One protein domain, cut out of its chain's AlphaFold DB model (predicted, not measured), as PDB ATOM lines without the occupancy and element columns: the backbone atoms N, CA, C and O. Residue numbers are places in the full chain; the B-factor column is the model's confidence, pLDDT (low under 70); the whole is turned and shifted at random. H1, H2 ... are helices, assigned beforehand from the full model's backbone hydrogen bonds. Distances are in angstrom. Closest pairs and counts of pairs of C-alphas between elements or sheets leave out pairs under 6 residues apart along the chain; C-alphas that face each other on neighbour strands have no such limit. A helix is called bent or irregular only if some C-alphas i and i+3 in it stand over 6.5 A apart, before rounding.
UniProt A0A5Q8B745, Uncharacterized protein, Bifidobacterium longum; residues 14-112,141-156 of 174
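AT A GLANCE: This is residues 14 to 112 and 141 to 156 of the 174 residues of an uncharacterized protein of Bifidobacterium longum (UniProt A0A5Q8B745). One very long helix, H1, makes the longest axis; its residues 14 to 27 stick out as a free arm, while the bent helix H3 and helix H5 pack across its residues 43 to 54. Short H2 and H4 sit near that end, against H3. The printed part has 115 residues with five named helices, H1 to H5 in chain order, and no named strand: all helix, mostly crossed. The whole is loose, radius of gyration of the C-alphas 18.6 A, and flat, spanning 65 by 36 by 18 A.

HOW THE PARTS SIT: Start on H1, residues 14 to 56. H2, residues 58 to 63, touches it only at the corner, and only just, with 3 pairs of C-alphas within 8 A, Met 54 and Leu 61 closest at 6.7 A. H3, residues 67 to 87, was assigned as one helix by its hydrogen bonds but is bent: C-alphas 75 and 78 are 9.3 A apart. Its arms, H3a to residue 75 and H3b from 78, stand about perpendicular at 82 degrees. H1 touches H3a at a steep tilt of 52 degrees, opposite ways; the closest C-alphas, Ser 46 and Leu 72, are 6.5 A apart. H4, residues 95 to 98, only just touches H3b, with 3 pairs; C-alphas Arg 78 and Thr 97 are closest at 6.7 A. H5, residues 143 to 154, touches H3b at a shallow tilt of 21 degrees, Gly 80 and Met 143 closest at 6.0 A between C-alphas. Every O i to N i+4 pair is within hydrogen-bond range in H2, H3a, H3b and H5, and 37 of 39 in H1; H4 is too short for one.

IN THESE COORDINATES: Find C-alpha 14 at (45.622, 23.201, 5.121); H1 runs 62.0 A to C-alpha 56. H5 runs 16.4 A, ending at (19.159, 16.568, -40.121).

THE WHOLE: Residues 113 to 140 are not printed; C-alphas 112 and 141 are 10.8 A apart. Only residue 156 is under pLDDT 70.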
ATOM      1  N   VAL A  14      46.113  22.449   6.291       74.88
ATOM      2  CA  VAL A  14      45.622  23.201   5.121       74.88
ATOM      3  C   VAL A  14      45.766  22.386   3.835       74.88
ATOM      4  O   VAL A  14      44.830  22.330   3.036       74.88
ATOM      5  N   ALA A  15      46.909  21.724   3.637       75.56
ATOM      6  CA  ALA A  15      47.135  20.880   2.467       75.56
ATOM      7  C   ALA A  15      46.160  19.688   2.422       75.56
ATOM      8  O   ALA A  15      45.643  19.344   1.355       75.56
ATOM      9  N   GLU A  16      45.867  19.080   3.573       80.12
ATOM     10  CA  GLU A  16      44.897  17.990   3.688       80.12
ATOM     11  C   GLU A  16      43.470  18.466   3.383       80.12
ATOM     12  O   GLU A  16      42.774  17.837   2.580       80.12
ATOM     13  N   ALA A  17      43.063  19.613   3.933       74.75
ATOM     14  CA  ALA A  17      41.760  20.213   3.660       74.75
ATOM     15  C   ALA A  17      41.586  20.575   2.173       74.75
ATOM     16  O   ALA A  17      40.540  20.297   1.580       74.75
ATOM     17  N   ALA A  18      42.621  21.132   1.537       75.19
ATOM     18  CA  ALA A  18      42.608  21.433   0.106       75.19
ATOM     19  C   ALA A  18      42.508  20.156  -0.747       75.19
ATOM     20  O   ALA A  18      41.758  20.105  -1.726       75.19
ATOM     21  N   ALA A  19      43.224  19.092  -0.370       79.06
ATOM     22  CA  ALA A  19      43.118  17.796  -1.034       79.06
ATOM     23  C   ALA A  19      41.723  17.168  -0.867       79.06
ATOM     24  O   ALA A  19      41.199  16.573  -1.811       79.06
ATOM     25  N   GLU A  20      41.093  17.311   0.302       81.56
ATOM     26  CA  GLU A  20      39.718  16.860   0.518       81.56
ATOM     27  C   GLU A  20      38.717  17.642  -0.340       81.56
ATOM     28  O   GLU A  20      37.862  17.025  -0.980       81.56
ATOM     29  N   LEU A  21      38.847  18.968  -0.421       79.00
ATOM     30  CA  LEU A  21      37.987  19.795  -1.267       79.00
ATOM     31  C   LEU A  21      38.096  19.393  -2.743       79.00
ATOM     32  O   LEU A  21      37.068  19.176  -3.381       79.00
ATOM     33  N   ARG A  22      39.317  19.206  -3.266       80.00
ATOM     34  CA  ARG A  22      39.541  18.710  -4.639       80.00
ATOM     35  C   ARG A  22      38.808  17.395  -4.896       80.00
ATOM     36  O   ARG A  22      38.101  17.277  -5.892       80.00
ATOM     37  N   ARG A  23      38.915  16.432  -3.972       81.94
ATOM     38  CA  ARG A  23      38.206  15.144  -4.076       81.94
ATOM     39  C   ARG A  23      36.688  15.317  -4.080       81.94
ATOM     40  O   ARG A  23      36.012  14.667  -4.869       81.94
ATOM     41  N   ARG A  24      36.147  16.191  -3.226       82.25
ATOM     42  CA  ARG A  24      34.702  16.464  -3.164       82.25
ATOM     43  C   ARG A  24      34.188  17.133  -4.439       82.25
ATOM     44  O   ARG A  24      33.127  16.751  -4.920       82.25
ATOM     45  N   VAL A  25      34.936  18.090  -4.992       80.62
ATOM     46  CA  VAL A  25      34.594  18.753  -6.262       80.62
ATOM     47  C   VAL A  25      34.613  17.753  -7.416       80.62
ATOM     48  O   VAL A  25      33.638  17.682  -8.159       80.62
ATOM     49  N   ALA A  26      35.666  16.939  -7.521       82.56
ATOM     50  CA  ALA A  26      35.763  15.899  -8.544       82.56
ATOM     51  C   ALA A  26      34.594  14.902  -8.451       82.56
ATOM     52  O   ALA A  26      33.921  14.652  -9.447       82.56
ATOM     53  N   TRP A  27      34.278  14.411  -7.247       85.62
ATOM     54  CA  TRP A  27      33.152  13.493  -7.041       85.62
ATOM     55  C   TRP A  27      31.802  14.133  -7.403       85.62
ATOM     56  O   TRP A  27      30.977  13.517  -8.079       85.62
ATOM     57  N   ARG A  28      31.571  15.392  -7.013       87.00
ATOM     58  CA  ARG A  28      30.353  16.116  -7.396       87.00
ATOM     59  C   ARG A  28      30.248  16.258  -8.917       87.00
ATOM     60  O   ARG A  28      29.188  15.996  -9.475       87.00
ATOM     61  N   ASN A  29      31.330  16.637  -9.592       81.00
ATOM     62  CA  ASN A  29      31.342  16.775 -11.050       81.00
ATOM     63  C   ASN A  29      31.110  15.441 -11.773       81.00
ATOM     64  O   ASN A  29      30.396  15.422 -12.775       81.00
ATOM     65  N   GLU A  30      31.647  14.336 -11.249       85.69
ATOM     66  CA  GLU A  30      31.397  12.986 -11.769       85.69
ATOM     67  C   GLU A  30      29.905  12.617 -11.713       85.69
ATOM     68  O   GLU A  30      29.392  11.998 -12.642       85.69
ATOM     69  N   ALA A  31      29.187  13.042 -10.668       84.75
ATOM     70  CA  ALA A  31      27.747  12.813 -10.540       84.75
ATOM     71  C   ALA A  31      26.896  13.775 -11.393       84.75
ATOM     72  O   ALA A  31      25.879  13.366 -11.955       84.75
ATOM     73  N   VAL A  32      27.311  15.040 -11.509       84.31
ATOM     74  CA  VAL A  32      26.577  16.077 -12.254       84.31
ATOM     75  C   VAL A  32      26.647  15.872 -13.760       84.31
ATOM     76  O   VAL A  32      25.651  16.086 -14.442       84.31
ATOM     77  N   GLY A  33      27.786  15.411 -14.287       83.38
ATOM     78  CA  GLY A  33      27.957  15.182 -15.724       83.38
ATOM     79  C   GLY A  33      26.839  14.323 -16.343       83.38
ATOM     80  O   GLY A  33      26.201  14.772 -17.296       83.38
ATOM     81  N   PRO A  34      26.550  13.121 -15.806       86.25
ATOM     82  CA  PRO A  34      25.444  12.282 -16.264       86.25
ATOM     83  C   PRO A  34      24.053  12.905 -16.086       86.25
ATOM     84  O   PRO A  34      23.200  12.716 -16.950       86.25
ATOM     85  N   ALA A  35      23.812  13.639 -14.994       84.50
ATOM     86  CA  ALA A  35      22.521  14.278 -14.736       84.50
ATOM     87  C   ALA A  35      22.238  15.393 -15.756       84.50
ATOM     88  O   ALA A  35      21.215  15.357 -16.440       84.50
ATOM     89  N   ASP A  36      23.194  16.308 -15.937       87.00
ATOM     90  CA  ASP A  36      23.120  17.375 -16.936       87.00
ATOM     91  C   ASP A  36      23.000  16.792 -18.354       87.00
ATOM     92  O   ASP A  36      22.218  17.286 -19.169       87.00
ATOM     93  N   HIS A  37      23.735  15.712 -18.651       85.25
ATOM     94  CA  HIS A  37      23.620  15.007 -19.927       85.25
ATOM     95  C   HIS A  37      22.205  14.466 -20.154       85.25
ATOM     96  O   HIS A  37      21.643  14.689 -21.223       85.25
ATOM     97  N   GLY A  38      21.607  13.825 -19.145       85.62
ATOM     98  CA  GLY A  38      20.236  13.324 -19.216       85.62
ATOM     99  C   GLY A  38      19.208  14.437 -19.438       85.62
ATOM    100  O   GLY A  38      18.282  14.272 -20.231       85.62
ATOM    101  N   THR A  39      19.385  15.601 -18.807       89.38
ATOM    102  CA  THR A  39      18.516  16.769 -19.033       89.38
ATOM    103  C   THR A  39      18.628  17.292 -20.464       89.38
ATOM    104  O   THR A  39      17.609  17.561 -21.104       89.38
ATOM    105  N   VAL A  40      19.847  17.406 -21.001       88.81
ATOM    106  CA  VAL A  40      20.066  17.817 -22.398       88.81
ATOM    107  C   VAL A  40      19.479  16.792 -23.369       88.81
ATOM    108  O   VAL A  40      18.813  17.180 -24.330       88.81
ATOM    109  N   GLU A  41      19.679  15.500 -23.109       89.06
ATOM    110  CA  GLU A  41      19.138  14.407 -23.920       89.06
ATOM    111  C   GLU A  41      17.601  14.416 -23.929       89.06
ATOM    112  O   GLU A  41      16.992  14.299 -24.993       89.06
ATOM    113  N   LEU A  42      16.958  14.643 -22.779       91.00
ATOM    114  CA  LEU A  42      15.505  14.791 -22.692       91.00
ATOM    115  C   LEU A  42      15.003  15.958 -23.549       91.00
ATOM    116  O   LEU A  42      14.034  15.798 -24.292       91.00
ATOM    117  N   CYS A  43      15.651  17.121 -23.478       91.88
ATOM    118  CA  CYS A  43      15.268  18.286 -24.279       91.88
ATOM    119  C   CYS A  43      15.451  18.017 -25.779       91.88
ATOM    120  O   CYS A  43      14.575  18.328 -26.587       91.88
ATOM    121  N   TYR A  44      16.567  17.383 -26.146       92.31
ATOM    122  CA  TYR A  44      16.864  16.969 -27.514       92.31
ATOM    123  C   TYR A  44      15.779  16.041 -28.067       92.31
ATOM    124  O   TYR A  44      15.214  16.304 -29.134       92.31
ATOM    125  N   TRP A  45      15.421  14.995 -27.319       93.12
ATOM    126  CA  TRP A  45      14.367  14.073 -27.729       93.12
ATOM    127  C   TRP A  45      12.972  14.690 -27.677       93.12
ATOM    128  O   TRP A  45      12.131  14.319 -28.487       93.12
ATOM    129  N   SER A  46      12.729  15.668 -26.806       94.50
ATOM    130  CA  SER A  46      11.446  16.376 -26.740       94.50
ATOM    131  C   SER A  46      11.197  17.185 -28.010       94.50
ATOM    132  O   SER A  46      10.175  17.007 -28.680       94.50
ATOM    133  N   VAL A  47      12.186  17.992 -28.417       93.62
ATOM    134  CA  VAL A  47      12.171  18.659 -29.727       93.62
ATOM    135  C   VAL A  47      12.002  17.612 -30.824       93.62
ATOM    136  O   VAL A  47      11.243  17.842 -31.773       93.62
ATOM    137  N   ARG A  48      12.618  16.425 -30.648       91.69
ATOM    138  CA  ARG A  48      12.471  15.332 -31.602       91.69
ATOM    139  C   ARG A  48      11.101  14.742 -31.801       91.69
ATOM    140  O   ARG A  48      10.629  14.620 -32.939       91.69
ATOM    141  N   CYS A  49      10.455  14.425 -30.706       93.38
ATOM    142  CA  CYS A  49       9.094  13.950 -30.705       93.38
ATOM    143  C   CYS A  49       8.148  15.007 -31.274       93.38
ATOM    144  O   CYS A  49       7.265  14.654 -32.046       93.38
ATOM    145  N   MET A  50       8.354  16.292 -30.972       94.75
ATOM    146  CA  MET A  50       7.445  17.343 -31.427       94.75
ATOM    147  C   MET A  50       7.518  17.581 -32.937       94.75
ATOM    148  O   MET A  50       6.489  17.656 -33.607       94.75
ATOM    149  N   ALA A  51       8.722  17.653 -33.507       90.56
ATOM    150  CA  ALA A  51       8.869  17.772 -34.956       90.56
ATOM    151  C   ALA A  51       8.300  16.542 -35.690       90.56
ATOM    152  O   ALA A  51       7.642  16.685 -36.723       90.56
ATOM    153  N   ALA A  52       8.487  15.338 -35.133       87.94
ATOM    154  CA  ALA A  52       7.871  14.123 -35.657       87.94
ATOM    155  C   ALA A  52       6.336  14.165 -35.557       87.94
ATOM    156  O   ALA A  52       5.665  13.850 -36.538       87.94
ATOM    157  N   LEU A  53       5.784  14.611 -34.426       90.69
ATOM    158  CA  LEU A  53       4.347  14.771 -34.207       90.69
ATOM    159  C   LEU A  53       3.734  15.726 -35.239       90.69
ATOM    160  O   LEU A  53       2.768  15.366 -35.903       90.69
ATOM    161  N   MET A  54       4.353  16.894 -35.456       90.56
ATOM    162  CA  MET A  54       3.932  17.858 -36.481       90.56
ATOM    163  C   MET A  54       3.901  17.262 -37.898       90.56
ATOM    164  O   MET A  54       3.141  17.722 -38.746       90.56
ATOM    165  N   ARG A  55       4.735  16.263 -38.194       85.81
ATOM    166  CA  ARG A  55       4.809  15.665 -39.534       85.81
ATOM    167  C   ARG A  55       3.912  14.441 -39.698       85.81
ATOM    168  O   ARG A  55       3.371  14.236 -40.782       85.81
ATOM    169  N   LEU A  56       3.826  13.602 -38.673       87.62
ATOM    170  CA  LEU A  56       3.202  12.280 -38.754       87.62
ATOM    171  C   LEU A  56       1.749  12.292 -38.282       87.62
ATOM    172  O   LEU A  56       0.929  11.606 -38.882       87.62
ATOM    173  N   GLU A  57       1.433  13.083 -37.258       91.00
ATOM    174  CA  GLU A  57       0.082  13.196 -36.698       91.00
ATOM    175  C   GLU A  57      -0.278  14.671 -36.437       91.00
ATOM    176  O   GLU A  57      -0.484  15.092 -35.291       91.00
ATOM    177  N   PRO A  58      -0.342  15.501 -37.497       91.12
ATOM    178  CA  PRO A  58      -0.647  16.920 -37.360       91.12
ATOM    179  C   PRO A  58      -2.020  17.155 -36.716       91.12
ATOM    180  O   PRO A  58      -2.192  18.124 -35.981       91.12
ATOM    181  N   GLU A  59      -2.996  16.274 -36.941       94.75
ATOM    182  CA  GLU A  59      -4.333  16.355 -36.354       94.75
ATOM    183  C   GLU A  59      -4.299  16.275 -34.825       94.75
ATOM    184  O   GLU A  59      -5.002  17.047 -34.171       94.75
ATOM    185  N   THR A  60      -3.443  15.418 -34.261       93.25
ATOM    186  CA  THR A  60      -3.250  15.279 -32.810       93.25
ATOM    187  C   THR A  60      -2.791  16.604 -32.204       93.25
ATOM    188  O   THR A  60      -3.364  17.085 -31.221       93.25
ATOM    189  N   LEU A  61      -1.806  17.254 -32.833       94.06
ATOM    190  CA  LEU A  61      -1.315  18.547 -32.367       94.06
ATOM    191  C   LEU A  61      -2.324  19.679 -32.596       94.06
ATOM    192  O   LEU A  61      -2.450  20.553 -31.742       94.06
ATOM    193  N   MET A  62      -3.043  19.677 -33.724       95.12
ATOM    194  CA  MET A  62      -4.061  20.690 -34.033       95.12
ATOM    195  C   MET A  62      -5.249  20.636 -33.070       95.12
ATOM    196  O   MET A  62      -5.765  21.691 -32.707       95.12
ATOM    197  N   ALA A  63      -5.675  19.434 -32.670       95.25
ATOM    198  CA  ALA A  63      -6.725  19.251 -31.674       95.25
ATOM    199  C   ALA A  63      -6.276  19.751 -30.294       95.25
ATOM    200  O   ALA A  63      -7.058  20.389 -29.596       95.25
ATOM    201  N   TYR A  64      -5.006  19.518 -29.933       95.44
ATOM    202  CA  TYR A  64      -4.418  19.953 -28.657       95.44
ATOM    203  C   TYR A  64      -5.174  19.414 -27.425       95.44
ATOM    204  O   TYR A  64      -5.257  20.060 -26.382       95.44
ATOM    205  N   GLU A  65      -5.746  18.219 -27.565       94.62
ATOM    206  CA  GLU A  65      -6.473  17.503 -26.509       94.62
ATOM    207  C   GLU A  65      -5.639  16.360 -25.917       94.62
ATOM    208  O   GLU A  65      -5.841  15.971 -24.765       94.62
ATOM    209  N   ASP A  66      -4.688  15.828 -26.694       96.31
ATOM    210  CA  ASP A  66      -3.789  14.783 -26.225       96.31
ATOM    211  C   ASP A  66      -2.831  15.342 -25.171       96.31
ATOM    212  O   ASP A  66      -2.022  16.235 -25.431       96.31
ATOM    213  N   ARG A  67      -2.926  14.797 -23.958       96.56
ATOM    214  CA  ARG A  67      -2.163  15.296 -22.816       96.56
ATOM    215  C   ARG A  67      -0.656  15.204 -23.045       96.56
ATOM    216  O   ARG A  67       0.056  16.113 -22.636       96.56
ATOM    217  N   TRP A  68      -0.175  14.139 -23.683       96.06
ATOM    218  CA  TRP A  68       1.253  13.979 -23.933       96.06
ATOM    219  C   TRP A  68       1.763  15.040 -24.916       96.06
ATOM    220  O   TRP A  68       2.782  15.670 -24.646       96.06
ATOM    221  N   ALA A  69       1.026  15.313 -25.995       95.94
ATOM    222  CA  ALA A  69       1.352  16.369 -26.949       95.94
ATOM    223  C   ALA A  69       1.337  17.765 -26.304       95.94
ATOM    224  O   ALA A  69       2.203  18.591 -26.598       95.94
ATOM    225  N   VAL A  70       0.379  18.023 -25.409       97.06
ATOM    226  CA  VAL A  70       0.286  19.283 -24.654       97.06
ATOM    227  C   VAL A  70       1.462  19.437 -23.690       97.06
ATOM    228  O   VAL A  70       2.112  20.482 -23.687       97.06
ATOM    229  N   ASP A  71       1.766  18.407 -22.898       96.56
ATOM    230  CA  ASP A  71       2.877  18.434 -21.940       96.56
ATOM    231  C   ASP A  71       4.225  18.575 -22.681       96.56
ATOM    232  O   ASP A  71       5.080  19.360 -22.276       96.56
ATOM    233  N   LEU A  72       4.376  17.929 -23.843       96.50
ATOM    234  CA  LEU A  72       5.538  18.082 -24.721       96.50
ATOM    235  C   LEU A  72       5.662  19.497 -25.311       96.50
ATOM    236  O   LEU A  72       6.756  20.053 -25.382       96.50
ATOM    237  N   ALA A  73       4.555  20.103 -25.746       96.38
ATOM    238  CA  ALA A  73       4.571  21.479 -26.237       96.38
ATOM    239  C   ALA A  73       4.962  22.466 -25.126       96.38
ATOM    240  O   ALA A  73       5.701  23.420 -25.377       96.38
ATOM    241  N   ARG A  74       4.494  22.222 -23.897       96.19
ATOM    242  CA  ARG A  74       4.818  23.033 -22.719       96.19
ATOM    243  C   ARG A  74       6.262  22.883 -22.269       96.19
ATOM    244  O   ARG A  74       6.838  23.892 -21.887       96.19
ATOM    245  N   SER A  75       6.857  21.692 -22.353       94.94
ATOM    246  CA  SER A  75       8.278  21.524 -22.023       94.94
ATOM    247  C   SER A  75       9.181  22.295 -22.988       94.94
ATOM    248  O   SER A  75      10.158  22.900 -22.563       94.94
ATOM    249  N   ILE A  76       8.807  22.372 -24.270       95.56
ATOM    250  CA  ILE A  76       9.541  23.119 -25.307       95.56
ATOM    251  C   ILE A  76       9.295  24.635 -25.218       95.56
ATOM    252  O   ILE A  76      10.185  25.437 -25.510       95.56
ATOM    253  N   GLY A  77       8.080  25.039 -24.850       95.12
ATOM    254  CA  GLY A  77       7.689  26.440 -24.738       95.12
ATOM    255  C   GLY A  77       7.315  27.106 -26.055       95.12
ATOM    256  O   GLY A  77       7.616  26.637 -27.155       95.12
ATOM    257  N   ARG A  78       6.665  28.267 -25.945       95.94
ATOM    258  CA  ARG A  78       6.086  29.006 -27.076       95.94
ATOM    259  C   ARG A  78       7.108  29.331 -28.164       95.94
ATOM    260  O   ARG A  78       6.835  29.097 -29.339       95.94
ATOM    261  N   LYS A  79       8.280  29.854 -27.785       94.56
ATOM    262  CA  LYS A  79       9.322  30.257 -28.745       94.56
ATOM    263  C   LYS A  79       9.903  29.050 -29.473       94.56
ATOM    264  O   LYS A  79      10.026  29.091 -30.697       94.56
ATOM    265  N   GLY A  80      10.178  27.968 -28.744       94.94
ATOM    266  CA  GLY A  80      10.648  26.716 -29.328       94.94
ATOM    267  C   GLY A  80       9.615  26.120 -30.286       94.94
ATOM    268  O   GLY A  80       9.944  25.805 -31.427       94.94
ATOM    269  N   MET A  81       8.345  26.069 -29.879       96.56
ATOM    270  CA  MET A  81       7.238  25.607 -30.721       96.56
ATOM    271  C   MET A  81       7.091  26.435 -32.003       96.56
ATOM    272  O   MET A  81       6.983  25.875 -33.095       96.56
ATOM    273  N   ASP A  82       7.140  27.766 -31.903       95.62
ATOM    274  CA  ASP A  82       7.067  28.655 -33.065       95.62
ATOM    275  C   ASP A  82       8.276  28.506 -33.994       95.62
ATOM    276  O   ASP A  82       8.127  28.591 -35.219       95.62
ATOM    277  N   ARG A  83       9.461  28.255 -33.427       94.31
ATOM    278  CA  ARG A  83      10.689  27.994 -34.178       94.31
ATOM    279  C   ARG A  83      10.610  26.670 -34.929       94.31
ATOM    280  O   ARG A  83      10.885  26.667 -36.128       94.31
ATOM    281  N   ILE A  84      10.191  25.588 -34.268       92.75
ATOM    282  CA  ILE A  84       9.973  24.280 -34.902       92.75
ATOM    283  C   ILE A  84       8.944  24.431 -36.021       92.75
ATOM    284  O   ILE A  84       9.245  24.079 -37.153       92.75
ATOM    285  N   ALA A  85       7.787  25.041 -35.753       92.69
ATOM    286  CA  ALA A  85       6.743  25.269 -36.752       92.69
ATOM    287  C   ALA A  85       7.244  26.073 -37.968       92.69
ATOM    288  O   ALA A  85       6.868  25.792 -39.106       92.69
ATOM    289  N   GLY A  86       8.095  27.080 -37.744       91.12
ATOM    290  CA  GLY A  86       8.723  27.846 -38.822       91.12
ATOM    291  C   GLY A  86       9.690  27.010 -39.662       91.12
ATOM    292  O   GLY A  86       9.666  27.104 -40.886       91.12
ATOM    293  N   LEU A  87      10.509  26.178 -39.015       86.81
ATOM    294  CA  LEU A  87      11.479  25.306 -39.680       86.81
ATOM    295  C   LEU A  87      10.816  24.130 -40.404       86.81
ATOM    296  O   LEU A  87      11.263  23.766 -41.480       86.81
ATOM    297  N   THR A  88       9.738  23.564 -39.866       81.69
ATOM    298  CA  THR A  88       9.004  22.442 -40.476       81.69
ATOM    299  C   THR A  88       8.009  22.884 -41.553       81.69
ATOM    300  O   THR A  88       7.389  22.043 -42.198       81.69
ATOM    301  N   GLY A  89       7.833  24.194 -41.762       86.19
ATOM    302  CA  GLY A  89       6.864  24.728 -42.721       86.19
ATOM    303  C   GLY A  89       5.403  24.534 -42.296       86.19
ATOM    304  O   GLY A  89       4.519  24.524 -43.153       86.19
ATOM    305  N   TRP A  90       5.140  24.385 -40.995       90.81
ATOM    306  CA  TRP A  90       3.812  24.141 -40.432       90.81
ATOM    307  C   TRP A  90       2.793  25.209 -40.854       90.81
ATOM    308  O   TRP A  90       2.978  26.407 -40.610       90.81
ATOM    309  N   ARG A  91       1.679  24.763 -41.449       88.69
ATOM    310  CA  ARG A  91       0.579  25.627 -41.921       88.69
ATOM    311  C   ARG A  91      -0.713  25.495 -41.113       88.69
ATOM    312  O   ARG A  91      -1.667  26.218 -41.390       88.69
ATOM    313  N   GLY A  92      -0.762  24.569 -40.158       88.44
ATOM    314  CA  GLY A  92      -1.932  24.357 -39.312       88.44
ATOM    315  C   GLY A  92      -2.109  25.456 -38.254       88.44
ATOM    316  O   GLY A  92      -1.232  26.311 -38.076       88.44
ATOM    317  N   PRO A  93      -3.227  25.429 -37.508       94.25
ATOM    318  CA  PRO A  93      -3.393  26.220 -36.294       94.25
ATOM    319  C   PRO A  93      -2.218  26.037 -35.325       94.25
ATOM    320  O   PRO A  93      -1.553  25.000 -35.319       94.25
ATOM    321  N   ARG A  94      -1.974  27.047 -34.486       96.38
ATOM    322  CA  ARG A  94      -0.939  27.028 -33.440       96.38
ATOM    323  C   ARG A  94      -1.590  27.057 -32.055       96.38
ATOM    324  O   ARG A  94      -1.552  28.097 -31.395       96.38
ATOM    325  N   PRO A  95      -2.247  25.968 -31.623       95.38
ATOM    326  CA  PRO A  95      -3.065  25.968 -30.409       95.38
ATOM    327  C   PRO A  95      -2.266  26.288 -29.135       95.38
ATOM    328  O   PRO A  95      -2.795  26.954 -28.250       95.38
ATOM    329  N   TRP A  96      -0.968  25.958 -29.094       96.00
ATOM    330  CA  TRP A  96      -0.051  26.343 -28.009       96.00
ATOM    331  C   TRP A  96       0.011  27.857 -27.757       96.00
ATOM    332  O   TRP A  96       0.317  28.289 -26.649       96.00
ATOM    333  N   THR A  97      -0.306  28.694 -28.752       95.50
ATOM    334  CA  THR A  97      -0.344  30.154 -28.563       95.50
ATOM    335  C   THR A  97      -1.470  30.599 -27.628       95.50
ATOM    336  O   THR A  97      -1.341  31.629 -26.966       95.50
ATOM    337  N   MET A  98      -2.533  29.799 -27.532       95.06
ATOM    338  CA  MET A  98      -3.704  30.050 -26.695       95.06
ATOM    339  C   MET A  98      -3.673  29.272 -25.376       95.06
ATOM    340  O   MET A  98      -4.568  29.445 -24.552       95.06
ATOM    341  N   ASP A  99      -2.665  28.425 -25.165       95.94
ATOM    342  CA  ASP A  99      -2.519  27.659 -23.932       95.94
ATOM    343  C   ASP A  99      -2.104  28.591 -22.776       95.94
ATOM    344  O   ASP A  99      -1.023  29.190 -22.821       95.94
ATOM    345  N   PRO A 100      -2.940  28.740 -21.730       93.94
ATOM    346  CA  PRO A 100      -2.665  29.660 -20.631       93.94
ATOM    347  C   PRO A 100      -1.507  29.205 -19.734       93.94
ATOM    348  O   PRO A 100      -0.951  30.031 -19.015       93.94
ATOM    349  N   ALA A 101      -1.142  27.919 -19.758       94.12
ATOM    350  CA  ALA A 101      -0.002  27.395 -19.006       94.12
ATOM    351  C   ALA A 101       1.310  27.434 -19.813       94.12
ATOM    352  O   ALA A 101       2.361  27.072 -19.293       94.12
ATOM    353  N   MET A 102       1.263  27.871 -21.075       95.50
ATOM    354  CA  MET A 102       2.427  27.940 -21.953       95.50
ATOM    355  C   MET A 102       3.323  29.127 -21.600       95.50
ATOM    356  O   MET A 102       2.959  30.293 -21.807       95.50
ATOM    357  N   THR A 103       4.535  28.828 -21.149       94.12
ATOM    358  CA  THR A 103       5.598  29.816 -20.958       94.12
ATOM    359  C   THR A 103       6.319  30.101 -22.281       94.12
ATOM    360  O   THR A 103       6.195  29.371 -23.269       94.12
ATOM    361  N   ASP A 104       7.088  31.189 -22.324       91.69
ATOM    362  CA  ASP A 104       7.879  31.538 -23.508       91.69
ATOM    363  C   ASP A 104       9.002  30.534 -23.785       91.69
ATOM    364  O   ASP A 104       9.286  30.238 -24.947       91.69
ATOM    365  N   THR A 105       9.645  30.051 -22.722       87.88
ATOM    366  CA  THR A 105      10.875  29.247 -22.756       87.88
ATOM    367  C   THR A 105      10.657  27.770 -22.455       87.88
ATOM    368  O   THR A 105      11.595  26.997 -22.605       87.88
ATOM    369  N   GLY A 106       9.444  27.390 -22.067       88.44
ATOM    370  CA  GLY A 106       9.095  26.025 -21.705       88.44
ATOM    371  C   GLY A 106       9.304  25.738 -20.223       88.44
ATOM    372  O   GLY A 106       9.260  26.656 -19.395       88.44
ATOM    373  N   GLU A 107       9.501  24.466 -19.890       84.25
ATOM    374  CA  GLU A 107       9.906  24.065 -18.544       84.25
ATOM    375  C   GLU A 107      11.356  24.497 -18.279       84.25
ATOM    376  O   GLU A 107      12.213  24.462 -19.165       84.25
ATOM    377  N   ASP A 108      11.649  24.915 -17.043       76.75
ATOM    378  CA  ASP A 108      13.009  25.294 -16.654       76.75
ATOM    379  C   ASP A 108      13.900  24.047 -16.562       76.75
ATOM    380  O   ASP A 108      14.012  23.391 -15.524       76.75
ATOM    381  N   HIS A 109      14.593  23.739 -17.654       79.56
ATOM    382  CA  HIS A 109      15.613  22.695 -17.709       79.56
ATOM    383  C   HIS A 109      16.950  23.231 -17.186       79.56
ATOM    384  O   HIS A 109      17.873  23.530 -17.946       79.56
ATOM    385  N   THR A 110      17.023  23.413 -15.869       82.94
ATOM    386  CA  THR A 110      18.231  23.887 -15.183       82.94
ATOM    387  C   THR A 110      19.286  22.785 -15.120       82.94
ATOM    388  O   THR A 110      18.990  21.658 -14.734       82.94
ATOM    389  N   LEU A 111      20.519  23.135 -15.469       82.06
ATOM    390  CA  LEU A 111      21.716  22.317 -15.332       82.06
ATOM    391  C   LEU A 111      22.439  22.696 -14.045       82.06
ATOM    392  O   LEU A 111      22.576  23.880 -13.711       82.06
ATOM    393  N   GLU A 112      22.948  21.686 -13.352       82.06
ATOM    394  CA  GLU A 112      23.729  21.883 -12.138       82.06
ATOM    395  C   GLU A 112      25.133  22.413 -12.452       82.06
ATOM    396  O   GLU A 112      25.707  23.123 -11.623       82.06
ATOM    397  N   VAL A 141      19.120  24.874 -20.173       81.06
ATOM    398  CA  VAL A 141      19.157  24.378 -21.550       81.06
ATOM    399  C   VAL A 141      18.440  25.374 -22.465       81.06
ATOM    400  O   VAL A 141      17.252  25.646 -22.322       81.06
ATOM    401  N   GLY A 142      19.165  25.924 -23.440       85.62
ATOM    402  CA  GLY A 142      18.578  26.802 -24.450       85.62
ATOM    403  C   GLY A 142      17.903  26.001 -25.563       85.62
ATOM    404  O   GLY A 142      18.602  25.502 -26.446       85.62
ATOM    405  N   MET A 143      16.567  25.929 -25.558       88.19
ATOM    406  CA  MET A 143      15.783  25.213 -26.580       88.19
ATOM    407  C   MET A 143      16.133  25.640 -28.011       88.19
ATOM    408  O   MET A 143      16.285  24.785 -28.880       88.19
ATOM    409  N   ASP A 144      16.374  26.933 -28.251       86.50
ATOM    410  CA  ASP A 144      16.781  27.437 -29.571       86.50
ATOM    411  C   ASP A 144      18.062  26.766 -30.088       86.50
ATOM    412  O   ASP A 144      18.125  26.362 -31.247       86.50
ATOM    413  N   ARG A 145      19.065  26.568 -29.218       86.44
ATOM    414  CA  ARG A 145      20.323  25.902 -29.597       86.44
ATOM    415  C   ARG A 145      20.118  24.424 -29.903       86.44
ATOM    416  O   ARG A 145      20.767  23.904 -30.807       86.44
ATOM    417  N   ILE A 146      19.232  23.751 -29.168       89.75
ATOM    418  CA  ILE A 146      18.877  22.353 -29.443       89.75
ATOM    419  C   ILE A 146      18.195  22.244 -30.801       89.75
ATOM    420  O   ILE A 146      18.593  21.418 -31.619       89.75
ATOM    421  N   ILE A 147      17.210  23.102 -31.066       90.69
ATOM    422  CA  ILE A 147      16.480  23.113 -32.333       90.69
ATOM    423  C   ILE A 147      17.435  23.394 -33.500       90.69
ATOM    424  O   ILE A 147      17.382  22.696 -34.510       90.69
ATOM    425  N   GLU A 148      18.341  24.366 -33.366       87.75
ATOM    426  CA  GLU A 148      19.362  24.660 -34.380       87.75
ATOM    427  C   GLU A 148      20.337  23.500 -34.591       87.75
ATOM    428  O   GLU A 148      20.666  23.177 -35.733       87.75
ATOM    429  N   GLY A 149      20.775  22.856 -33.507       87.19
ATOM    430  CA  GLY A 149      21.648  21.688 -33.554       87.19
ATOM    431  C   GLY A 149      21.003  20.527 -34.302       87.19
ATOM    432  O   GLY A 149      21.601  20.012 -35.246       87.19
ATOM    433  N   ILE A 150      19.763  20.174 -33.948       87.44
ATOM    434  CA  ILE A 150      19.020  19.097 -34.613       87.44
ATOM    435  C   ILE A 150      18.731  19.454 -36.069       87.44
ATOM    436  O   ILE A 150      18.915  18.630 -36.959       87.44
ATOM    437  N   TRP A 151      18.319  20.693 -36.340       85.50
ATOM    438  CA  TRP A 151      18.097  21.141 -37.707       85.50
ATOM    439  C   TRP A 151      19.359  20.984 -38.557       85.50
ATOM    440  O   TRP A 151      19.297  20.437 -39.656       85.50
ATOM    441  N   ALA A 152      20.508  21.422 -38.039       83.88
ATOM    442  CA  ALA A 152      21.784  21.268 -38.716       83.88
ATOM    443  C   ALA A 152      22.169  19.791 -38.878       83.88
ATOM    444  O   ALA A 152      22.658  19.428 -39.937       83.88
ATOM    445  N   GLU A 153      21.950  18.944 -37.868       84.56
ATOM    446  CA  GLU A 153      22.167  17.493 -37.948       84.56
ATOM    447  C   GLU A 153      21.371  16.858 -39.083       84.56
ATOM    448  O   GLU A 153      21.947  16.174 -39.926       84.56
ATOM    449  N   ASP A 154      20.076  17.149 -39.145       81.50
ATOM    450  CA  ASP A 154      19.159  16.568 -40.121       81.50
ATOM    451  C   ASP A 154      19.335  17.179 -41.526       81.50
ATOM    452  O   ASP A 154      18.892  16.615 -42.528       81.50
ATOM    453  N   HIS A 155      20.025  18.316 -41.631       78.19
ATOM    454  CA  HIS A 155      20.323  18.988 -42.897       78.19
ATOM    455  C   HIS A 155      21.813  18.976 -43.269       78.19
ATOM    456  O   HIS A 155      22.234  19.702 -44.172       78.19
ATOM    457  N   ARG A 156      22.621  18.127 -42.621       68.94
ATOM    458  CA  ARG A 156      24.003  17.844 -43.036       68.94
ATOM    459  C   ARG A 156      23.985  16.971 -44.286       68.94
ATOM    460  O   ARG A 156      23.674  15.798 -44.202       68.94
TER     461      ARG A 156